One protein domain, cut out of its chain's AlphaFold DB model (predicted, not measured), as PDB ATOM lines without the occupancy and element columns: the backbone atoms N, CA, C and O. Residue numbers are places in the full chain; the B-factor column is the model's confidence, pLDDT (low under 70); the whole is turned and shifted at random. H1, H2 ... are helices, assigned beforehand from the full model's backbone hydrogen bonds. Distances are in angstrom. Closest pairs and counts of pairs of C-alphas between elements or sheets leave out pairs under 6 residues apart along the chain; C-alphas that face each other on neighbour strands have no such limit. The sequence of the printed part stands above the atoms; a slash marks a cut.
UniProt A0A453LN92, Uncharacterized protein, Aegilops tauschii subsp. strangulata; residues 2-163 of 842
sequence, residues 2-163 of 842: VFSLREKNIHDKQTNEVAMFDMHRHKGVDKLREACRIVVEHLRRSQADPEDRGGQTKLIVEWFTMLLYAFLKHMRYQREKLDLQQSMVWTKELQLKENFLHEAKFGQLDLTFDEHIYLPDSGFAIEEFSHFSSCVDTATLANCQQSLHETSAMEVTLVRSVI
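Overview. This is residues 2 to 163 of the 842 residues of an uncharacterized protein of Aegilops tauschii subsp. strangulata (UniProt A0A453LN92). Two long helices, H1 and H2, lie side by side as a helical hairpin; residues 106 to 137, with no named element, fold back along it, and the short H3 and H4 follow towards the hairpin's turn, H4 packing on H1. The printed part has 162 residues with H1, H2, H3 and H4 in that order and no named strand, all helix. It is an extended rod, radius of gyration of the C-alphas 25.2 A, spanning 86 by 28 by 19 A.

Along the chain. H1, residues 2 to 43, begins at C-alpha 2 (-43.439, -3.881, -48.541) and is 61.8 A long. H2, residues 50 to 105, is 81.8 A long. H3 is residues 138 to 144. H4, residues 151 to 162, ends at C-alpha 162 (-39.845, -20.318, -3.242).

Arrangement. H1 and H2 touch, the closest C-alphas being Val 40 and Thr 57, 6.3 A, at a shallow tilt of 7 degrees, opposite ways. H1 touches H4 with residues 31 to 39 alone; the closest C-alphas are Ala 35 and Val 162, 6.3 A. H3 touches no helix. In H1, H2 and H4 every O i to N i+4 pair is within hydrogen-bond range; in H3 1 of 3, beside 2 of 4 O i to N i+3 pairs.

Size, cuts and confidence. The farthest C-alphas, Asp 49 and Gly 107, are 86.0 A apart. The printed part has no cut. The link H2 to H3 is long. Residues 130 to 163 are under pLDDT 70.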
ATOM      1  N   VAL A   2     -43.845  -2.592 -49.157       81.56
ATOM      2  CA  VAL A   2     -43.439  -3.881 -48.541       81.56
ATOM      3  C   VAL A   2     -42.429  -3.714 -47.393       81.56
ATOM      4  O   VAL A   2     -42.741  -4.069 -46.261       81.56
ATOM      5  N   PHE A   3     -41.268  -3.093 -47.645       84.81
ATOM      6  CA  PHE A   3     -40.263  -2.850 -46.596       84.81
ATOM      7  C   PHE A   3     -40.814  -2.055 -45.413       84.81
ATOM      8  O   PHE A   3     -40.649  -2.488 -44.289       84.81
ATOM      9  N   SER A   4     -41.575  -0.983 -45.635       85.31
ATOM     10  CA  SER A   4     -42.171  -0.176 -44.556       85.31
ATOM     11  C   SER A   4     -43.122  -0.966 -43.642       85.31
ATOM     12  O   SER A   4     -43.268  -0.639 -42.467       85.31
ATOM     13  N   LEU A   5     -43.763  -2.021 -44.161       86.56
ATOM     14  CA  LEU A   5     -44.577  -2.941 -43.365       86.56
ATOM     15  C   LEU A   5     -43.714  -3.966 -42.607       86.56
ATOM     16  O   LEU A   5     -44.025  -4.292 -41.461       86.56
ATOM     17  N   ARG A   6     -42.622  -4.448 -43.218       88.75
ATOM     18  CA  ARG A   6     -41.668  -5.385 -42.595       88.75
ATOM     19  C   ARG A   6     -40.833  -4.698 -41.504       88.75
ATOM     20  O   ARG A   6     -40.769  -5.223 -40.401       88.75
ATOM     21  N   GLU A   7     -40.338  -3.486 -41.750       90.12
ATOM     22  CA  GLU A   7     -39.699  -2.576 -40.785       90.12
ATOM     23  C   GLU A   7     -40.589  -2.344 -39.553       90.12
ATOM     24  O   GLU A   7     -40.134  -2.503 -38.420       90.12
ATOM     25  N   LYS A   8     -41.881  -2.043 -39.761       89.81
ATOM     26  CA  LYS A   8     -42.842  -1.917 -38.656       89.81
ATOM     27  C   LYS A   8     -42.998  -3.229 -37.878       89.81
ATOM     28  O   LYS A   8     -42.958  -3.208 -36.657       89.81
ATOM     29  N   ASN A   9     -43.203  -4.353 -38.558       89.94
ATOM     30  CA  ASN A   9     -43.448  -5.638 -37.898       89.94
ATOM     31  C   ASN A   9     -42.203  -6.123 -37.118       89.94
ATOM     32  O   ASN A   9     -42.333  -6.598 -35.994       89.94
ATOM     33  N   ILE A  10     -40.993  -5.878 -37.639       89.88
ATOM     34  CA  ILE A  10     -39.732  -6.052 -36.898       89.88
ATOM     35  C   ILE A  10     -39.739  -5.204 -35.618       89.88
ATOM     36  O   ILE A  10     -39.509  -5.747 -34.541       89.88
ATOM     37  N   HIS A  11     -40.063  -3.908 -35.700       89.75
ATOM     38  CA  HIS A  11     -40.143  -3.030 -34.526       89.75
ATOM     39  C   HIS A  11     -41.207  -3.489 -33.506       89.75
ATOM     40  O   HIS A  11     -40.930  -3.552 -32.305       89.75
ATOM     41  N   ASP A  12     -42.412  -3.840 -33.959       89.75
ATOM     42  CA  ASP A  12     -43.506  -4.327 -33.106       89.75
ATOM     43  C   ASP A  12     -43.106  -5.637 -32.392       89.75
ATOM     44  O   ASP A  12     -43.314  -5.778 -31.183       89.75
ATOM     45  N   LYS A  13     -42.449  -6.570 -33.100       91.06
ATOM     46  CA  LYS A  13     -41.912  -7.811 -32.520       91.06
ATOM     47  C   LYS A  13     -40.791  -7.545 -31.513       91.06
ATOM     48  O   LYS A  13     -40.823  -8.104 -30.419       91.06
ATOM     49  N   GLN A  14     -39.834  -6.681 -31.845       92.94
ATOM     50  CA  GLN A  14     -38.722  -6.331 -30.953       92.94
ATOM     51  C   GLN A  14     -39.209  -5.652 -29.668       92.94
ATOM     52  O   GLN A  14     -38.737  -5.979 -28.579       92.94
ATOM     53  N   THR A  15     -40.223  -4.788 -29.777       92.50
ATOM     54  CA  THR A  15     -40.913  -4.173 -28.630       92.50
ATOM     55  C   THR A  15     -41.545  -5.238 -27.726       92.50
ATOM     56  O   THR A  15     -41.443  -5.155 -26.501       92.50
ATOM     57  N   ASN A  16     -42.159  -6.273 -28.309       91.94
ATOM     58  CA  ASN A  16     -42.740  -7.386 -27.557       91.94
ATOM     59  C   ASN A  16     -41.672  -8.274 -26.883       91.94
ATOM     60  O   ASN A  16     -41.839  -8.644 -25.724       91.94
ATOM     61  N   GLU A  17     -40.561  -8.581 -27.560       92.56
ATOM     62  CA  GLU A  17     -39.412  -9.290 -26.965       92.56
ATOM     63  C   GLU A  17     -38.840  -8.525 -25.757       92.56
ATOM     64  O   GLU A  17     -38.632  -9.108 -24.690       92.56
ATOM     65  N   VAL A  18     -38.661  -7.206 -25.898       93.44
ATOM     66  CA  VAL A  18     -38.222  -6.301 -24.826       93.44
ATOM     67  C   VAL A  18     -39.195  -6.332 -23.644       93.44
ATOM     68  O   VAL A  18     -38.759  -6.547 -22.515       93.44
ATOM     69  N   ALA A  19     -40.504  -6.212 -23.887       93.38
ATOM     70  CA  ALA A  19     -41.523  -6.240 -22.836       93.38
ATOM     71  C   ALA A  19     -41.596  -7.594 -22.101       93.38
ATOM     72  O   ALA A  19     -41.684  -7.626 -20.871       93.38
ATOM     73  N   MET A  20     -41.501  -8.713 -22.827       91.50
ATOM     74  CA  MET A  20     -41.441 -10.060 -22.244       91.50
ATOM     75  C   MET A  20     -40.194 -10.240 -21.367       91.50
ATOM     76  O   MET A  20     -40.276 -10.809 -20.275       91.50
ATOM     77  N   PHE A  21     -39.050  -9.706 -21.804       94.44
ATOM     78  CA  PHE A  21     -37.822  -9.681 -21.017       94.44
ATOM     79  C   PHE A  21     -37.968  -8.842 -19.734       94.44
ATOM     80  O   PHE A  21     -37.584  -9.291 -18.651       94.44
ATOM     81  N   ASP A  22     -38.529  -7.632 -19.829       93.31
ATOM     82  CA  ASP A  22     -38.727  -6.743 -18.678       93.31
ATOM     83  C   ASP A  22     -39.682  -7.362 -17.644       93.31
ATOM     84  O   ASP A  22     -39.392  -7.335 -16.445       93.31
ATOM     85  N   MET A  23     -40.756  -8.014 -18.104       92.62
ATOM     86  CA  MET A  23     -41.662  -8.797 -17.262       92.62
ATOM     87  C   MET A  23     -40.936  -9.956 -16.560       92.62
ATOM     88  O   MET A  23     -41.128 -10.155 -15.361       92.62
ATOM     89  N   HIS A  24     -40.062 -10.690 -17.260       88.62
ATOM     90  CA  HIS A  24     -39.255 -11.747 -16.642       88.62
ATOM     91  C   HIS A  24     -38.290 -11.192 -15.581       88.62
ATOM     92  O   HIS A  24     -38.181 -11.756 -14.490       88.62
ATOM     93  N   ARG A  25     -37.625 -10.056 -15.852       93.25
ATOM     94  CA  ARG A  25     -36.755  -9.386 -14.867       93.25
ATOM     95  C   ARG A  25     -37.541  -9.011 -13.616       93.25
ATOM     96  O   ARG A  25     -37.086  -9.305 -12.515       93.25
ATOM     97  N   HIS A  26     -38.712  -8.403 -13.786       91.56
ATOM     98  CA  HIS A  26     -39.567  -7.975 -12.679       91.56
ATOM     99  C   HIS A  26     -40.054  -9.172 -11.847       91.56
ATOM    100  O   HIS A  26     -39.853  -9.182 -10.634       91.56
ATOM    101  N   LYS A  27     -40.566 -10.229 -12.500       89.06
ATOM    102  CA  LYS A  27     -40.985 -11.491 -11.856       89.06
ATOM    103  C   LYS A  27     -39.859 -12.110 -11.019       89.06
ATOM    104  O   LYS A  27     -40.114 -12.594  -9.919       89.06
ATOM    105  N   GLY A  28     -38.621 -12.094 -11.523       86.25
ATOM    106  CA  GLY A  28     -37.449 -12.601 -10.803       86.25
ATOM    107  C   GLY A  28     -37.060 -11.750  -9.589       86.25
ATOM    108  O   GLY A  28     -36.842 -12.301  -8.510       86.25
ATOM    109  N   VAL A  29     -37.043 -10.416  -9.728       89.19
ATOM    110  CA  VAL A  29     -36.805  -9.496  -8.595       89.19
ATOM    111  C   VAL A  29     -37.868  -9.673  -7.510       89.19
ATOM    112  O   VAL A  29     -37.524  -9.702  -6.331       89.19
ATOM    113  N   ASP A  30     -39.139  -9.830  -7.881       84.94
ATOM    114  CA  ASP A  30     -40.225  -9.951  -6.905       84.94
ATOM    115  C   ASP A  30     -40.264 -11.331  -6.236       84.94
ATOM    116  O   ASP A  30     -40.393 -11.373  -5.013       84.94
ATOM    117  N   LYS A  31     -40.047 -12.438  -6.979       85.75
ATOM    118  CA  LYS A  31     -39.807 -13.782  -6.396       85.75
ATOM    119  C   LYS A  31     -38.725 -13.692  -5.305       85.75
ATOM    120  O   LYS A  31     -38.906 -14.206  -4.203       85.75
ATOM    121  N   LEU A  32     -37.618 -13.003  -5.593       85.25
ATOM    122  CA  LEU A  32     -36.475 -12.893  -4.686       85.25
ATOM    123  C   LEU A  32     -36.713 -11.939  -3.500       85.25
ATOM    124  O   LEU A  32     -36.320 -12.251  -2.375       85.25
ATOM    125  N   ARG A  33     -37.381 -10.798  -3.722       87.88
ATOM    126  CA  ARG A  33     -37.771  -9.860  -2.654       87.88
ATOM    127  C   ARG A  33     -38.744 -10.523  -1.679       87.88
ATOM    128  O   ARG A  33     -38.587 -10.367  -0.471       87.88
ATOM    129  N   GLU A  34     -39.713 -11.273  -2.194       84.00
ATOM    130  CA  GLU A  34     -40.699 -11.986  -1.384       84.00
ATOM    131  C   GLU A  34     -40.062 -13.143  -0.600       84.00
ATOM    132  O   GLU A  34     -40.339 -13.289   0.588       84.00
ATOM    133  N   ALA A  35     -39.127 -13.890  -1.201       79.56
ATOM    134  CA  ALA A  35     -38.322 -14.881  -0.482       79.56
ATOM    135  C   ALA A  35     -37.565 -14.254   0.705       79.56
ATOM    136  O   ALA A  35     -37.677 -14.738   1.831       79.56
ATOM    137  N   CYS A  36     -36.866 -13.136   0.478       83.00
ATOM    138  CA  CYS A  36     -36.179 -12.388   1.535       83.00
ATOM    139  C   CYS A  36     -37.152 -11.940   2.638       83.00
ATOM    140  O   CYS A  36     -36.893 -12.150   3.824       83.00
ATOM    141  N   ARG A  37     -38.317 -11.394   2.258       84.88
ATOM    142  CA  ARG A  37     -39.364 -10.968   3.197       84.88
ATOM    143  C   ARG A  37     -39.871 -12.127   4.060       84.88
ATOM    144  O   ARG A  37     -40.005 -11.952   5.267       84.88
ATOM    145  N   ILE A  38     -40.142 -13.291   3.466       83.50
ATOM    146  CA  ILE A  38     -40.632 -14.484   4.174       83.50
ATOM    147  C   ILE A  38     -39.589 -14.998   5.173       83.50
ATOM    148  O   ILE A  38     -39.936 -15.257   6.325       83.50
ATOM    149  N   VAL A  39     -38.318 -15.095   4.770       79.69
ATOM    150  CA  VAL A  39     -37.238 -15.552   5.661       79.69
ATOM    151  C   VAL A  39     -37.026 -14.551   6.804       79.69
ATOM    152  O   VAL A  39     -37.053 -14.937   7.967       79.69
ATOM    153  N   VAL A  40     -36.945 -13.245   6.527       81.62
ATOM    154  CA  VAL A  40     -36.793 -12.211   7.573       81.62
ATOM    155  C   VAL A  40     -38.004 -12.145   8.523       81.62
ATOM    156  O   VAL A  40     -37.840 -11.884   9.716       81.62
ATOM    157  N   GLU A  41     -39.222 -12.420   8.044       81.38
ATOM    158  CA  GLU A  41     -40.396 -12.617   8.910       81.38
ATOM    159  C   GLU A  41     -40.269 -13.863   9.798       81.38
ATOM    160  O   GLU A  41     -40.663 -13.809  10.962       81.38
ATOM    161  N   HIS A  42     -39.711 -14.967   9.292       78.44
ATOM    162  CA  HIS A  42     -39.470 -16.182  10.075       78.44
ATOM    163  C   HIS A  42     -38.427 -15.939  11.179       78.44
ATOM    164  O   HIS A  42     -38.697 -16.208  12.352       78.44
ATOM    165  N   LEU A  43     -37.296 -15.309  10.842       78.75
ATOM    166  CA  LEU A  43     -36.249 -14.905  11.791       78.75
ATOM    167  C   LEU A  43     -36.773 -13.976  12.894       78.75
ATOM    168  O   LEU A  43     -36.412 -14.125  14.062       78.75
ATOM    169  N   ARG A  44     -37.676 -13.040  12.571       80.56
ATOM    170  CA  ARG A  44     -38.325 -12.177  13.576       80.56
ATOM    171  C   ARG A  44     -39.395 -12.875  14.425       80.56
ATOM    172  O   ARG A  44     -39.837 -12.286  15.404       80.56
ATOM    173  N   ARG A  45     -39.792 -14.108  14.091       78.69
ATOM    174  CA  ARG A  45     -40.790 -14.912  14.829       78.69
ATOM    175  C   ARG A  45     -40.203 -16.131  15.549       78.69
ATOM    176  O   ARG A  45     -40.914 -16.761  16.325       78.69
ATOM    177  N   SER A  46     -38.935 -16.471  15.313       76.81
ATOM    178  CA  SER A  46     -38.239 -17.552  16.025       76.81
ATOM    179  C   SER A  46     -38.106 -17.253  17.528       76.81
ATOM    180  O   SER A  46     -38.198 -16.100  17.951       76.81
ATOM    181  N   GLN A  47     -37.831 -18.271  18.346       60.25
ATOM    182  CA  GLN A  47     -37.534 -18.113  19.783       60.25
ATOM    183  C   GLN A  47     -36.034 -17.846  20.060       60.25
ATOM    184  O   GLN A  47     -35.555 -18.114  21.157       60.25
ATOM    185  N   ALA A  48     -35.276 -17.363  19.066       62.81
ATOM    186  CA  ALA A  48     -33.848 -17.067  19.209       62.81
ATOM    187  C   ALA A  48     -33.577 -15.868  20.140       62.81
ATOM    188  O   ALA A  48     -34.438 -14.998  20.323       62.81
ATOM    189  N   ASP A  49     -32.362 -15.791  20.682       70.81
ATOM    190  CA  ASP A  49     -31.915 -14.642  21.472       70.81
ATOM    191  C   ASP A  49     -32.015 -13.331  20.652       70.81
ATOM    192  O   ASP A  49     -31.721 -13.340  19.451       70.81
ATOM    193  N   PRO A  50     -32.483 -12.206  21.231       67.06
ATOM    194  CA  PRO A  50     -32.670 -10.959  20.489       67.06
ATOM    195  C   PRO A  50     -31.386 -10.362  19.891       67.06
ATOM    196  O   PRO A  50     -31.491  -9.690  18.862       67.06
ATOM    197  N   GLU A  51     -30.203 -10.594  20.471       71.38
ATOM    198  CA  GLU A  51     -28.939 -10.070  19.936       71.38
ATOM    199  C   GLU A  51     -28.438 -10.928  18.762       71.38
ATOM    200  O   GLU A  51     -28.162 -10.398  17.679       71.38
ATOM    201  N   ASP A  52     -28.434 -12.257  18.922       72.56
ATOM    202  CA  ASP A  52     -28.077 -13.223  17.866       72.56
ATOM    203  C   ASP A  52     -28.994 -13.087  16.635       72.56
ATOM    204  O   ASP A  52     -28.535 -12.936  15.498       72.56
ATOM    205  N   ARG A  53     -30.309 -12.985  16.869       73.12
ATOM    206  CA  ARG A  53     -31.333 -12.719  15.845       73.12
ATOM    207  C   ARG A  53     -31.036 -11.466  15.019       73.12
ATOM    208  O   ARG A  53     -31.319 -11.446  13.817       73.12
ATOM    209  N   GLY A  54     -30.491 -10.415  15.637       75.12
ATOM    210  CA  GLY A  54     -30.095  -9.185  14.948       75.12
ATOM    211  C   GLY A  54     -28.953  -9.427  13.959       75.12
ATOM    212  O   GLY A  54     -29.039  -9.014  12.798       75.12
ATOM    213  N   GLY A  55     -27.928 -10.166  14.390       80.62
ATOM    214  CA  GLY A  55     -26.818 -10.608  13.541       80.62
ATOM    215  C   GLY A  55     -27.279 -11.514  12.396       80.62
ATOM    216  O   GLY A  55     -26.989 -11.230  11.232       80.62
ATOM    217  N   GLN A  56     -28.064 -12.549  12.706       78.25
ATOM    218  CA  GLN A  56     -28.602 -13.500  11.727       78.25
ATOM    219  C   GLN A  56     -29.485 -12.808  10.673       78.25
ATOM    220  O   GLN A  56     -29.343 -13.063   9.475       78.25
ATOM    221  N   THR A  57     -30.352 -11.877  11.092       81.94
ATOM    222  CA  THR A  57     -31.201 -11.097  10.175       81.94
ATOM    223  C   THR A  57     -30.361 -10.246   9.225       81.94
ATOM    224  O   THR A  57     -30.629 -10.229   8.023       81.94
ATOM    225  N   LYS A  58     -29.321  -9.568   9.733       85.75
ATOM    226  CA  LYS A  58     -28.403  -8.782   8.897       85.75
ATOM    227  C   LYS A  58     -27.690  -9.669   7.872       85.75
ATOM    228  O   LYS A  58     -27.700  -9.341   6.690       85.75
ATOM    229  N   LEU A  59     -27.128 -10.793   8.316       83.25
ATOM    230  CA  LEU A  59     -26.392 -11.746   7.481       83.25
ATOM    231  C   LEU A  59     -27.252 -12.305   6.335       83.25
ATOM    232  O   LEU A  59     -26.795 -12.405   5.196       83.25
ATOM    233  N   ILE A  60     -28.517 -12.623   6.614       80.62
ATOM    234  CA  ILE A  60     -29.450 -13.134   5.605       80.62
ATOM    235  C   ILE A  60     -29.893 -12.033   4.629       80.62
ATOM    236  O   ILE A  60     -29.940 -12.283   3.424       80.62
ATOM    237  N   VAL A  61     -30.128 -10.797   5.087       84.06
ATOM    238  CA  VAL A  61     -30.380  -9.651   4.189       84.06
ATOM    239  C   VAL A  61     -29.168  -9.366   3.291       84.06
ATOM    240  O   VAL A  61     -29.338  -9.095   2.102       84.06
ATOM    241  N   GLU A  62     -27.948  -9.475   3.818       84.69
ATOM    242  CA  GLU A  62     -26.697  -9.318   3.068       84.69
ATOM    243  C   GLU A  62     -26.543 -10.410   1.990       84.69
ATOM    244  O   GLU A  62     -26.290 -10.099   0.823       84.69
ATOM    245  N   TRP A  63     -26.833 -11.671   2.330       84.44
ATOM    246  CA  TRP A  63     -26.869 -12.785   1.376       84.44
ATOM    247  C   TRP A  63     -27.918 -12.584   0.266       84.44
ATOM    248  O   TRP A  63     -27.593 -12.696  -0.919       84.44
ATOM    249  N   PHE A  64     -29.154 -12.206   0.618       84.06
ATOM    250  CA  PHE A  64     -30.203 -11.896  -0.364       84.06
ATOM    251  C   PHE A  64     -29.846 -10.687  -1.245       84.06
ATOM    252  O   PHE A  64     -30.205 -10.664  -2.423       84.06
ATOM    253  N   THR A  65     -29.106  -9.707  -0.718       87.50
ATOM    254  CA  THR A  65     -28.623  -8.543  -1.481       87.50
ATOM    255  C   THR A  65     -27.563  -8.952  -2.507       87.50
ATOM    256  O   THR A  65     -27.651  -8.559  -3.672       87.50
ATOM    257  N   MET A  66     -26.605  -9.800  -2.120       86.19
ATOM    258  CA  MET A  66     -25.597 -10.348  -3.035       86.19
ATOM    259  C   MET A  66     -26.228 -11.229  -4.128       86.19
ATOM    260  O   MET A  66     -25.856 -11.131  -5.299       86.19
ATOM    261  N   LEU A  67     -27.243 -12.024  -3.775       83.56
ATOM    262  CA  LEU A  67     -28.026 -12.817  -4.725       83.56
ATOM    263  C   LEU A  67     -28.840 -11.938  -5.697       83.56
ATOM    264  O   LEU A  67     -28.856 -12.208  -6.899       83.56
ATOM    265  N   LEU A  68     -29.456 -10.851  -5.217       87.81
ATOM    266  CA  LEU A  68     -30.164  -9.886  -6.068       87.81
ATOM    267  C   LEU A  68     -29.205  -9.184  -7.036       87.81
ATOM    268  O   LEU A  68     -29.528  -9.033  -8.214       87.81
ATOM    269  N   TYR A  69     -28.009  -8.814  -6.576       86.25
ATOM    270  CA  TYR A  69     -26.964  -8.261  -7.435       86.25
ATOM    271  C   TYR A  69     -26.519  -9.258  -8.519       86.25
ATOM    272  O   TYR A  69     -26.436  -8.891  -9.692       86.25
ATOM    273  N   ALA A  70     -26.305 -10.532  -8.166       86.12
ATOM    274  CA  ALA A  70     -25.963 -11.584  -9.126       86.12
ATOM    275  C   ALA A  70     -27.072 -11.796 -10.178       86.12
ATOM    276  O   ALA A  70     -26.780 -11.847 -11.376       86.12
ATOM    277  N   PHE A  71     -28.342 -11.831  -9.756       88.00
ATOM    278  CA  PHE A  71     -29.492 -11.913 -10.661       88.00
ATOM    279  C   PHE A  71     -29.579 -10.696 -11.599       88.00
ATOM    280  O   PHE A  71     -29.707 -10.855 -12.812       88.00
ATOM    281  N   LEU A  72     -29.455  -9.474 -11.072       90.06
ATOM    282  CA  LEU A  72     -29.496  -8.249 -11.881       90.06
ATOM    283  C   LEU A  72     -28.316  -8.157 -12.862       90.06
ATOM    284  O   LEU A  72     -28.485  -7.643 -13.969       90.06
ATOM    285  N   LYS A  73     -27.143  -8.697 -12.504       87.44
ATOM    286  CA  LYS A  73     -25.981  -8.808 -13.396       87.44
ATOM    287  C   LYS A  73     -26.219  -9.812 -14.532       87.44
ATOM    288  O   LYS A  73     -25.941  -9.478 -15.681       87.44
ATOM    289  N   HIS A  74     -26.786 -10.990 -14.241       89.38
ATOM    290  CA  HIS A  74     -27.217 -11.953 -15.271       89.38
ATOM    291  C   HIS A  74     -28.239 -11.331 -16.217       89.38
ATOM    292  O   HIS A  74     -28.068 -11.369 -17.432       89.38
ATOM    293  N   MET A  75     -29.265 -10.678 -15.670       93.12
ATOM    294  CA  MET A  75     -30.282 -10.012 -16.479       93.12
ATOM    295  C   MET A  75     -29.687  -8.892 -17.344       93.12
ATOM    296  O   MET A  75     -30.064  -8.774 -18.503       93.12
ATOM    297  N   ARG A  76     -28.707  -8.115 -16.862       91.50
ATOM    298  CA  ARG A  76     -28.011  -7.132 -17.711       91.50
ATOM    299  C   ARG A  76     -27.355  -7.794 -18.930       91.50
ATOM    300  O   ARG A  76     -27.622  -7.375 -20.051       91.50
ATOM    301  N   TYR A  77     -26.603  -8.873 -18.723       90.25
ATOM    302  CA  TYR A  77     -25.979  -9.632 -19.813       90.25
ATOM    303  C   TYR A  77     -27.011 -10.222 -20.795       90.25
ATOM    304  O   TYR A  77     -26.846 -10.131 -22.011       90.25
ATOM    305  N   GLN A  78     -28.123 -10.773 -20.295       92.56
ATOM    306  CA  GLN A  78     -29.196 -11.284 -21.158       92.56
ATOM    307  C   GLN A  78     -29.911 -10.162 -21.944       92.56
ATOM    308  O   GLN A  78     -30.409 -10.424 -23.036       92.56
ATOM    309  N   ARG A  79     -29.927  -8.912 -21.450       93.62
ATOM    310  CA  ARG A  79     -30.405  -7.743 -22.213       93.62
ATOM    311  C   ARG A  79     -29.418  -7.337 -23.307       93.62
ATOM    312  O   ARG A  79     -29.830  -7.213 -24.449       93.62
ATOM    313  N   GLU A  80     -28.128  -7.231 -22.992       93.25
ATOM    314  CA  GLU A  80     -27.072  -6.935 -23.979       93.25
ATOM    315  C   GLU A  80     -27.074  -7.963 -25.135       93.25
ATOM    316  O   GLU A  80     -26.925  -7.610 -26.306       93.25
ATOM    317  N   LYS A  81     -27.332  -9.238 -24.813       92.88
ATOM    318  CA  LYS A  81     -27.545 -10.343 -25.764       92.88
ATOM    319  C   LYS A  81     -28.815 -10.170 -26.615       92.88
ATOM    320  O   LYS A  81     -28.750 -10.389 -27.825       92.88
ATOM    321  N   LEU A  82     -29.942  -9.755 -26.022       94.00
ATOM    322  CA  LEU A  82     -31.170  -9.420 -26.757       94.00
ATOM    323  C   LEU A  82     -30.921  -8.276 -27.748       94.00
ATOM    324  O   LEU A  82     -31.195  -8.431 -28.937       94.00
ATOM    325  N   ASP A  83     -30.355  -7.166 -27.279       91.12
ATOM    326  CA  ASP A  83     -30.115  -5.962 -28.080       91.12
ATOM    327  C   ASP A  83     -29.181  -6.268 -29.273       91.12
ATOM    328  O   ASP A  83     -29.417  -5.823 -30.401       91.12
ATOM    329  N   LEU A  84     -28.167  -7.120 -29.065       92.62
ATOM    330  CA  LEU A  84     -27.302  -7.636 -30.130       92.62
ATOM    331  C   LEU A  84     -28.072  -8.493 -31.152       92.62
ATOM    332  O   LEU A  84     -27.916  -8.289 -32.358       92.62
ATOM    333  N   GLN A  85     -28.923  -9.425 -30.706       91.81
ATOM    334  CA  GLN A  85     -29.739 -10.253 -31.606       91.81
ATOM    335  C   GLN A  85     -30.738  -9.403 -32.416       91.81
ATOM    336  O   GLN A  85     -30.892  -9.614 -33.622       91.81
ATOM    337  N   GLN A  86     -31.330  -8.371 -31.809       92.75
ATOM    338  CA  GLN A  86     -32.204  -7.412 -32.490       92.75
ATOM    339  C   GLN A  86     -31.447  -6.525 -33.499       92.75
ATOM    340  O   GLN A  86     -31.947  -6.266 -34.597       92.75
ATOM    341  N   SER A  87     -30.202  -6.140 -33.207       88.69
ATOM    342  CA  SER A  87     -29.316  -5.459 -34.165       88.69
ATOM    343  C   SER A  87     -28.944  -6.352 -35.365       88.69
ATOM    344  O   SER A  87     -28.940  -5.907 -36.519       88.69
ATOM    345  N   MET A  88     -28.733  -7.656 -35.142       89.38
ATOM    346  CA  MET A  88     -28.520  -8.619 -36.232       89.38
ATOM    347  C   MET A  88     -29.761  -8.790 -37.123       89.38
ATOM    348  O   MET A  88     -29.616  -9.005 -38.327       89.38
ATOM    349  N   VAL A  89     -30.975  -8.675 -36.570       90.94
ATOM    350  CA  VAL A  89     -32.234  -8.662 -37.342       90.94
ATOM    351  C   VAL A  89     -32.284  -7.461 -38.289       90.94
ATOM    352  O   VAL A  89     -32.506  -7.646 -39.486       90.94
ATOM    353  N   TRP A  90     -31.989  -6.255 -37.795       90.88
ATOM    354  CA  TRP A  90     -31.918  -5.045 -38.624       90.88
ATOM    355  C   TRP A  90     -30.817  -5.105 -39.686       90.88
ATOM    356  O   TRP A  90     -31.029  -4.673 -40.817       90.88
ATOM    357  N   THR A  91     -29.667  -5.696 -39.356       90.31
ATOM    358  CA  THR A  91     -28.559  -5.885 -40.307       90.31
ATOM    359  C   THR A  91     -28.970  -6.786 -41.480       90.31
ATOM    360  O   THR A  91     -28.735  -6.437 -42.637       90.31
ATOM    361  N   LYS A  92     -29.637  -7.917 -41.201       89.75
ATOM    362  CA  LYS A  92     -30.185  -8.826 -42.230       89.75
ATOM    363  C   LYS A  92     -31.243  -8.132 -43.090       89.75
ATOM    364  O   LYS A  92     -31.242  -8.290 -44.307       89.75
ATOM    365  N   GLU A  93     -32.129  -7.355 -42.468       90.31
ATOM    366  CA  GLU A  93     -33.179  -6.606 -43.166       90.31
ATOM    367  C   GLU A  93     -32.600  -5.532 -44.103       90.31
ATOM    368  O   GLU A  93     -33.062  -5.388 -45.235       90.31
ATOM    369  N   LEU A  94     -31.549  -4.824 -43.676       89.88
ATOM    370  CA  LEU A  94     -30.853  -3.836 -44.501       89.88
ATOM    371  C   LEU A  94     -30.158  -4.482 -45.709       89.88
ATOM    372  O   LEU A  94     -30.342  -4.010 -46.830       89.88
ATOM    373  N   GLN A  95     -29.430  -5.585 -45.505       89.69
ATOM    374  CA  GLN A  95     -28.807  -6.352 -46.596       89.69
ATOM    375  C   GLN A  95     -29.848  -6.853 -47.606       89.69
ATOM    376  O   GLN A  95     -29.649  -6.769 -48.815       89.69
ATOM    377  N   LEU A  96     -30.992  -7.338 -47.121       89.44
ATOM    378  CA  LEU A  96     -32.086  -7.808 -47.965       89.44
ATOM    379  C   LEU A  96     -32.698  -6.666 -48.796       89.44
ATOM    380  O   LEU A  96     -32.936  -6.821 -49.993       89.44
ATOM    381  N   LYS A  97     -32.892  -5.498 -48.175       88.62
ATOM    382  CA  LYS A  97     -33.372  -4.268 -48.818       88.62
ATOM    383  C   LYS A  97     -32.395  -3.734 -49.870       88.62
ATOM    384  O   LYS A  97     -32.836  -3.257 -50.913       88.62
ATOM    385  N   GLU A  98     -31.089  -3.842 -49.632       89.88
ATOM    386  CA  GLU A  98     -30.042  -3.478 -50.596       89.88
ATOM    387  C   GLU A  98     -29.985  -4.449 -51.787       89.88
ATOM    388  O   GLU A  98     -29.975  -4.000 -52.936       89.88
ATOM    389  N   ASN A  99     -30.051  -5.761 -51.531       88.31
ATOM    390  CA  ASN A  99     -30.096  -6.796 -52.569       88.31
ATOM    391  C   ASN A  99     -31.286  -6.589 -53.520       88.31
ATOM    392  O   ASN A  99     -31.091  -6.463 -54.729       88.31
ATOM    393  N   PHE A 100     -32.505  -6.461 -52.983       87.62
ATOM    394  CA  PHE A 100     -33.702  -6.224 -53.797       87.62
ATOM    395  C   PHE A 100     -33.682  -4.860 -54.506       87.62
ATOM    396  O   PHE A 100     -34.190  -4.738 -55.621       87.62
ATOM    397  N   LEU A 101     -33.054  -3.830 -53.924       88.12
ATOM    398  CA  LEU A 101     -32.836  -2.550 -54.609       88.12
ATOM    399  C   LEU A 101     -31.865  -2.690 -55.795       88.12
ATOM    400  O   LEU A 101     -32.038  -2.007 -56.805       88.12
ATOM    401  N   HIS A 102     -30.856  -3.558 -55.706       88.00
ATOM    402  CA  HIS A 102     -29.992  -3.895 -56.840       88.00
ATOM    403  C   HIS A 102     -30.731  -4.707 -57.909       88.00
ATOM    404  O   HIS A 102     -30.673  -4.358 -59.086       88.00
ATOM    405  N   GLU A 103     -31.476  -5.733 -57.509       87.12
ATOM    406  CA  GLU A 103     -32.256  -6.586 -58.412       87.12
ATOM    407  C   GLU A 103     -33.318  -5.785 -59.194       87.12
ATOM    408  O   GLU A 103     -33.465  -5.944 -60.410       87.12
ATOM    409  N   ALA A 104     -33.972  -4.824 -58.530       85.56
ATOM    410  CA  ALA A 104     -34.897  -3.873 -59.146       85.56
ATOM    411  C   ALA A 104     -34.217  -2.955 -60.178       85.56
ATOM    412  O   ALA A 104     -34.753  -2.764 -61.269       85.56
ATOM    413  N   LYS A 105     -33.021  -2.418 -59.878       89.00
ATOM    414  CA  LYS A 105     -32.248  -1.575 -60.819       89.00
ATOM    415  C   LYS A 105     -31.867  -2.319 -62.102       89.00
ATOM    416  O   LYS A 105     -31.742  -1.685 -63.144       89.00
ATOM    417  N   PHE A 106     -31.689  -3.640 -62.035       89.69
ATOM    418  CA  PHE A 106     -31.373  -4.482 -63.194       89.69
ATOM    419  C   PHE A 106     -32.601  -5.126 -63.858       89.69
ATOM    420  O   PHE A 106     -32.433  -5.912 -64.789       89.69
ATOM    421  N   GLY A 107     -33.822  -4.800 -63.413       79.56
ATOM    422  CA  GLY A 107     -35.061  -5.347 -63.977       79.56
ATOM    423  C   GLY A 107     -35.235  -6.855 -63.763       79.56
ATOM    424  O   GLY A 107     -35.949  -7.493 -64.530       79.56
ATOM    425  N   GLN A 108     -34.559  -7.421 -62.759       81.94
ATOM    426  CA  GLN A 108     -34.596  -8.851 -62.427       81.94
ATOM    427  C   GLN A 108     -35.568  -9.166 -61.282       81.94
ATOM    428  O   GLN A 108     -35.883 -10.332 -61.074       81.94
ATOM    429  N   LEU A 109     -36.058  -8.137 -60.574       80.81
ATOM    430  CA  LEU A 109     -36.971  -8.290 -59.443       80.81
ATOM    431  C   LEU A 109     -38.256  -9.002 -59.881       80.81
ATOM    432  O   LEU A 109     -39.011  -8.488 -60.709       80.81
ATOM    433  N   ASP A 110     -38.495 -10.170 -59.293       77.69
ATOM    434  CA  ASP A 110     -39.680 -10.979 -59.547       77.69
ATOM    435  C   ASP A 110     -40.979 -10.268 -59.119       77.69
ATOM    436  O   ASP A 110     -41.011  -9.493 -58.163       77.69
ATOM    437  N   LEU A 111     -42.085 -10.559 -59.806       70.81
ATOM    438  CA  LEU A 111     -43.404 -10.008 -59.476       70.81
ATOM    439  C   LEU A 111     -43.997 -10.620 -58.198       70.81
ATOM    440  O   LEU A 111     -44.859  -9.993 -57.587       70.81
ATOM    441  N   THR A 112     -43.521 -11.796 -57.783       70.88
ATOM    442  CA  THR A 112     -43.882 -12.476 -56.528       70.88
ATOM    443  C   THR A 112     -42.811 -12.341 -55.435       70.88
ATOM    444  O   THR A 112     -42.803 -13.106 -54.470       70.88
ATOM    445  N   PHE A 113     -41.924 -11.335 -55.532       74.88
ATOM    446  CA  PHE A 113     -40.817 -11.157 -54.581       74.88
ATOM    447  C   PHE A 113     -41.258 -11.006 -53.116       74.88
ATOM    448  O   PHE A 113     -40.465 -11.316 -52.233       74.88
ATOM    449  N   ASP A 114     -42.481 -10.546 -52.826       71.81
ATOM    450  CA  ASP A 114     -42.975 -10.346 -51.459       71.81
ATOM    451  C   ASP A 114     -43.750 -11.540 -50.867       71.81
ATOM    452  O   ASP A 114     -43.846 -11.629 -49.641       71.81
ATOM    453  N   GLU A 115     -44.215 -12.503 -51.674       68.31
ATOM    454  CA  GLU A 115     -45.011 -13.648 -51.192       68.31
ATOM    455  C   GLU A 115     -44.224 -14.619 -50.291       68.31
ATOM    456  O   GLU A 115     -44.827 -15.382 -49.529       68.31
ATOM    457  N   HIS A 116     -42.887 -14.639 -50.371       58.44
ATOM    458  CA  HIS A 116     -42.041 -15.653 -49.713       58.44
ATOM    459  C   HIS A 116     -40.913 -15.087 -48.826       58.44
ATOM    460  O   HIS A 116     -40.070 -15.846 -48.339       58.44
ATOM    461  N   ILE A 117     -40.893 -13.775 -48.553       70.19
ATOM    462  CA  ILE A 117     -39.897 -13.186 -47.643       70.19
ATOM    463  C   ILE A 117     -40.321 -13.372 -46.180       70.19
ATOM    464  O   ILE A 117     -41.069 -12.571 -45.614       70.19
ATOM    465  N   TYR A 118     -39.751 -14.386 -45.530       71.69
ATOM    466  CA  TYR A 118     -39.810 -14.537 -44.075       71.69
ATOM    467  C   TYR A 118     -39.283 -13.281 -43.357       71.69
ATOM    468  O   TYR A 118     -38.337 -12.621 -43.804       71.69
ATOM    469  N   LEU A 119     -39.875 -12.945 -42.210       76.25
ATOM    470  CA  LEU A 119     -39.299 -11.916 -41.350       76.25
ATOM    471  C   LEU A 119     -38.043 -12.467 -40.656       76.25
ATOM    472  O   LEU A 119     -38.090 -13.587 -40.142       76.25
ATOM    473  N   PRO A 120     -36.933 -11.707 -40.615       72.81
ATOM    474  CA  PRO A 120     -35.751 -12.110 -39.871       72.81
ATOM    475  C   PRO A 120     -36.079 -12.232 -38.378       72.81
ATOM    476  O   PRO A 120     -36.482 -11.264 -37.737       72.81
ATOM    477  N   ASP A 121     -35.902 -13.433 -37.825       76.12
ATOM    478  CA  ASP A 121     -36.105 -13.680 -36.401       76.12
ATOM    479  C   ASP A 121     -34.872 -13.278 -35.575       76.12
ATOM    480  O   ASP A 121     -33.724 -13.482 -35.993       76.12
ATOM    481  N   SER A 122     -35.142 -12.733 -34.390       77.06
ATOM    482  CA  SER A 122     -34.181 -12.498 -33.312       77.06
ATOM    483  C   SER A 122     -33.677 -13.836 -32.770       77.06
ATOM    484  O   SER A 122     -32.477 -14.016 -32.560       77.06
ATOM    485  N   GLY A 123     -34.585 -14.808 -32.595       81.06
ATOM    486  CA  GLY A 123     -34.277 -16.105 -31.989       81.06
ATOM    487  C   GLY A 123     -33.818 -15.999 -30.530       81.06
ATOM    488  O   GLY A 123     -33.137 -16.897 -30.037       81.06
ATOM    489  N   PHE A 124     -34.118 -14.890 -29.847       87.38
ATOM    490  CA  PHE A 124     -33.747 -14.699 -28.452       87.38
ATOM    491  C   PHE A 124     -34.588 -15.599 -27.541       87.38
ATOM    492  O   PHE A 124     -35.813 -15.490 -27.487       87.38
ATOM    493  N   ALA A 125     -33.902 -16.449 -26.780       85.94
ATOM    494  CA  ALA A 125     -34.455 -17.171 -25.645       85.94
ATOM    495  C   ALA A 125     -33.704 -16.733 -24.383       85.94
ATOM    496  O   ALA A 125     -32.469 -16.686 -24.368       85.94
ATOM    497  N   ILE A 126     -34.458 -16.409 -23.333       85.94
ATOM    498  CA  ILE A 126     -33.889 -16.034 -22.043       85.94
ATOM    499  C   ILE A 126     -33.353 -17.266 -21.309       85.94
ATOM    500  O   ILE A 126     -33.977 -18.322 -21.283       85.94
ATOM    501  N   GLU A 127     -32.176 -17.112 -20.718       85.88
ATOM    502  CA  GLU A 127     -31.450 -18.174 -20.029       85.88
ATOM    503  C   GLU A 127     -31.807 -18.203 -18.536       85.88
ATOM    504  O   GLU A 127     -31.781 -17.163 -17.867       85.88
ATOM    505  N   GLU A 128     -32.141 -19.382 -18.004       78.81
ATOM    506  CA  GLU A 128     -32.520 -19.540 -16.597       78.81
ATOM    507  C   GLU A 128     -31.343 -19.212 -15.664       78.81
ATOM    508  O   GLU A 128     -30.227 -19.718 -15.821       78.81
ATOM    509  N   PHE A 129     -31.595 -18.366 -14.662       76.94
ATOM    510  CA  PHE A 129     -30.596 -18.000 -13.663       76.94
ATOM    511  C   PHE A 129     -30.320 -19.182 -12.721       76.94
ATOM    512  O   PHE A 129     -31.016 -19.385 -11.730       76.94
ATOM    513  N   SER A 130     -29.291 -19.964 -13.042       61.94
ATOM    514  CA  SER A 130     -28.967 -21.240 -12.387       61.94
ATOM    515  C   SER A 130     -27.724 -21.187 -11.478       61.94
ATOM    516  O   SER A 130     -27.397 -22.164 -10.806       61.94
ATOM    517  N   HIS A 131     -27.037 -20.042 -11.386       48.53
ATOM    518  CA  HIS A 131     -25.727 -19.895 -10.725       48.53
ATOM    519  C   HIS A 131     -25.746 -19.774  -9.183       48.53
ATOM    520  O   HIS A 131     -24.869 -19.144  -8.588       48.53
ATOM    521  N   PHE A 132     -26.683 -20.439  -8.506       48.56
ATOM    522  CA  PHE A 132     -26.765 -20.459  -7.036       48.56
ATOM    523  C   PHE A 132     -25.547 -21.095  -6.346       48.56
ATOM    524  O   PHE A 132     -25.266 -20.783  -5.194       48.56
ATOM    525  N   SER A 133     -24.814 -21.972  -7.037       38.69
ATOM    526  CA  SER A 133     -23.640 -22.686  -6.510       38.69
ATOM    527  C   SER A 133     -22.291 -21.998  -6.761       38.69
ATOM    528  O   SER A 133     -21.282 -22.487  -6.266       38.69
ATOM    529  N   SER A 134     -22.256 -20.910  -7.541       34.84
ATOM    530  CA  SER A 134     -21.007 -20.289  -8.030       34.84
ATOM    531  C   SER A 134     -20.814 -18.836  -7.574       34.84
ATOM    532  O   SER A 134     -19.704 -18.317  -7.597       34.84
ATOM    533  N   CYS A 135     -21.882 -18.156  -7.139       33.84
ATOM    534  CA  CYS A 135     -21.827 -16.750  -6.713       33.84
ATOM    535  C   CYS A 135     -21.674 -16.546  -5.194       33.84
ATOM    536  O   CYS A 135     -21.759 -15.415  -4.725       33.84
ATOM    537  N   VAL A 136     -21.455 -17.619  -4.430       32.59
ATOM    538  CA  VAL A 136     -21.130 -17.566  -2.998       32.59
ATOM    539  C   VAL A 136     -19.825 -18.324  -2.800       32.59
ATOM    540  O   VAL A 136     -19.818 -19.552  -2.855       32.59
ATOM    541  N   ASP A 137     -18.726 -17.603  -2.567       29.45
ATOM    542  CA  ASP A 137     -17.456 -18.230  -2.203       29.45
ATOM    543  C   ASP A 137     -17.640 -19.087  -0.945       29.45
ATOM    544  O   ASP A 137     -18.125 -18.619   0.092       29.45
ATOM    545  N   THR A 138     -17.217 -20.352  -1.013       32.50
ATOM    546  CA  THR A 138     -17.412 -21.335   0.066       32.50
ATOM    547  C   THR A 138     -16.774 -20.885   1.387       32.50
ATOM    548  O   THR A 138     -17.239 -21.262   2.459       32.50
ATOM    549  N   ALA A 139     -15.745 -20.031   1.320       32.00
ATOM    550  CA  ALA A 139     -15.103 -19.405   2.476       32.00
ATOM    551  C   ALA A 139     -16.046 -18.479   3.273       32.00
ATOM    552  O   ALA A 139     -15.975 -18.443   4.500       32.00
ATOM    553  N   THR A 140     -16.954 -17.767   2.602       36.59
ATOM    554  CA  THR A 140     -17.934 -16.881   3.253       36.59
ATOM    555  C   THR A 140     -19.047 -17.702   3.904       36.59
ATOM    556  O   THR A 140     -19.445 -17.432   5.037       36.59
ATOM    557  N   LEU A 141     -19.499 -18.767   3.230       37.56
ATOM    558  CA  LEU A 141     -20.507 -19.683   3.768       37.56
ATOM    559  C   LEU A 141     -19.993 -20.463   4.993       37.56
ATOM    560  O   LEU A 141     -20.756 -20.683   5.929       37.56
ATOM    561  N   ALA A 142     -18.705 -20.820   5.034       32.91
ATOM    562  CA  ALA A 142     -18.105 -21.567   6.143       32.91
ATOM    563  C   ALA A 142     -18.220 -20.851   7.506       32.91
ATOM    564  O   ALA A 142     -18.482 -21.506   8.515       32.91
ATOM    565  N   ASN A 143     -18.112 -19.516   7.544       34.31
ATOM    566  CA  ASN A 143     -18.356 -18.732   8.767       34.31
ATOM    567  C   ASN A 143     -19.841 -18.699   9.175       34.31
ATOM    568  O   ASN A 143     -20.151 -18.519  10.348       34.31
ATOM    569  N   CYS A 144     -20.765 -18.905   8.232       37.56
ATOM    570  CA  CYS A 144     -22.206 -18.928   8.497       37.56
ATOM    571  C   CYS A 144     -22.684 -20.291   9.038       37.56
ATOM    572  O   CYS A 144     -23.733 -20.376   9.671       37.56
ATOM    573  N   GLN A 145     -21.932 -21.371   8.795       39.03
ATOM    574  CA  GLN A 145     -22.324 -22.736   9.168       39.03
ATOM    575  C   GLN A 145     -22.180 -23.056  10.666       39.03
ATOM    576  O   GLN A 145     -22.662 -24.103  11.091       39.03
ATOM    577  N   GLN A 146     -21.530 -22.203  11.468       39.78
ATOM    578  CA  GLN A 146     -21.217 -22.518  12.872       39.78
ATOM    579  C   GLN A 146     -22.246 -22.035  13.911       39.78
ATOM    580  O   GLN A 146     -22.235 -22.570  15.015       39.78
ATOM    581  N   SER A 147     -23.152 -21.096  13.592       41.72
ATOM    582  CA  SER A 147     -24.248 -20.701  14.510       41.72
ATOM    583  C   SER A 147     -25.623 -21.270  14.137       41.72
ATOM    584  O   SER A 147     -26.513 -21.347  14.979       41.72
ATOM    585  N   LEU A 148     -25.817 -21.706  12.888       42.16
ATOM    586  CA  LEU A 148     -27.142 -21.998  12.330       42.16
ATOM    587  C   LEU A 148     -27.576 -23.473  12.508       42.16
ATOM    588  O   LEU A 148     -27.721 -24.225  11.540       42.16
ATOM    589  N   HIS A 149     -27.779 -23.896  13.761       40.28
ATOM    590  CA  HIS A 149     -28.186 -25.266  14.106       40.28
ATOM    591  C   HIS A 149     -29.641 -25.572  13.693       40.28
ATOM    592  O   HIS A 149     -30.566 -24.874  14.101       40.28
ATOM    593  N   GLU A 150     -29.831 -26.647  12.915       42.69
ATOM    594  CA  GLU A 150     -31.098 -27.283  12.481       42.69
ATOM    595  C   GLU A 150     -32.135 -26.432  11.713       42.69
ATOM    596  O   GLU A 150     -32.669 -26.908  10.711       42.69
ATOM    597  N   THR A 151     -32.396 -25.175  12.078       41.12
ATOM    598  CA  THR A 151     -33.351 -24.286  11.381       41.12
ATOM    599  C   THR A 151     -32.928 -23.976   9.941       41.12
ATOM    600  O   THR A 151     -33.766 -23.965   9.035       41.12
ATOM    601  N   SER A 152     -31.619 -23.838   9.700       45.69
ATOM    602  CA  SER A 152     -31.021 -23.601   8.376       45.69
ATOM    603  C   SER A 152     -31.412 -24.654   7.331       45.69
ATOM    604  O   SER A 152     -31.626 -24.324   6.164       45.69
ATOM    605  N   ALA A 153     -31.591 -25.920   7.730       36.19
ATOM    606  CA  ALA A 153     -32.015 -26.973   6.805       36.19
ATOM    607  C   ALA A 153     -33.410 -26.694   6.213       36.19
ATOM    608  O   ALA A 153     -33.663 -26.994   5.041       36.19
ATOM    609  N   MET A 154     -34.299 -26.062   6.987       38.06
ATOM    610  CA  MET A 154     -35.611 -25.633   6.509       38.06
ATOM    611  C   MET A 154     -35.540 -24.310   5.733       38.06
ATOM    612  O   MET A 154     -36.235 -24.183   4.729       38.06
ATOM    613  N   GLU A 155     -34.665 -23.367   6.096       44.84
ATOM    614  CA  GLU A 155     -34.470 -22.117   5.335       44.84
ATOM    615  C   GLU A 155     -33.856 -22.358   3.944       44.84
ATOM    616  O   GLU A 155     -34.355 -21.831   2.950       44.84
ATOM    617  N   VAL A 156     -32.851 -23.232   3.823       46.41
ATOM    618  CA  VAL A 156     -32.283 -23.653   2.524       46.41
ATOM    619  C   VAL A 156     -33.324 -24.396   1.676       46.41
ATOM    620  O   VAL A 156     -33.340 -24.265   0.449       46.41
ATOM    621  N   THR A 157     -34.232 -25.139   2.313       40.81
ATOM    622  CA  THR A 157     -35.358 -25.797   1.631       40.81
ATOM    623  C   THR A 157     -36.428 -24.790   1.193       40.81
ATOM    624  O   THR A 157     -36.945 -24.910   0.086       40.81
ATOM    625  N   LEU A 158     -36.707 -23.755   1.994       41.81
ATOM    626  CA  LEU A 158     -37.575 -22.623   1.640       41.81
ATOM    627  C   LEU A 158     -37.022 -21.829   0.453       41.81
ATOM    628  O   LEU A 158     -37.753 -21.558  -0.493       41.81
ATOM    629  N   VAL A 159     -35.724 -21.519   0.432       42.75
ATOM    630  CA  VAL A 159     -35.080 -20.870  -0.723       42.75
ATOM    631  C   VAL A 159     -35.192 -21.740  -1.984       42.75
ATOM    632  O   VAL A 159     -35.477 -21.222  -3.062       42.75
ATOM    633  N   ARG A 160     -35.043 -23.067  -1.856       41.25
ATOM    634  CA  ARG A 160     -35.215 -24.026  -2.964       41.25
ATOM    635  C   ARG A 160     -36.668 -24.275  -3.391       41.25
ATOM    636  O   ARG A 160     -36.862 -24.815  -4.472       41.25
ATOM    637  N   SER A 161     -37.672 -23.916  -2.587       34.12
ATOM    638  CA  SER A 161     -39.096 -24.105  -2.921       34.12
ATOM    639  C   SER A 161     -39.807 -22.812  -3.332       34.12
ATOM    640  O   SER A 161     -40.709 -22.853  -4.166       34.12
ATOM    641  N   VAL A 162     -39.370 -21.654  -2.824       38.34
ATOM    642  CA  VAL A 162     -39.845 -20.318  -3.242       38.34
ATOM    643  C   VAL A 162     -39.247 -19.900  -4.594       38.34
ATOM    644  O   VAL A 162     -39.803 -19.044  -5.286       38.34
ATOM    645  N   ILE A 163     -38.184 -20.575  -5.043       38.41
ATOM    646  CA  ILE A 163     -37.746 -20.563  -6.441       38.41
ATOM    647  C   ILE A 163     -38.100 -21.906  -7.096       38.41
ATOM    648  O   ILE A 163     -37.245 -22.783  -7.203       38.41
TER     649      ILE A 163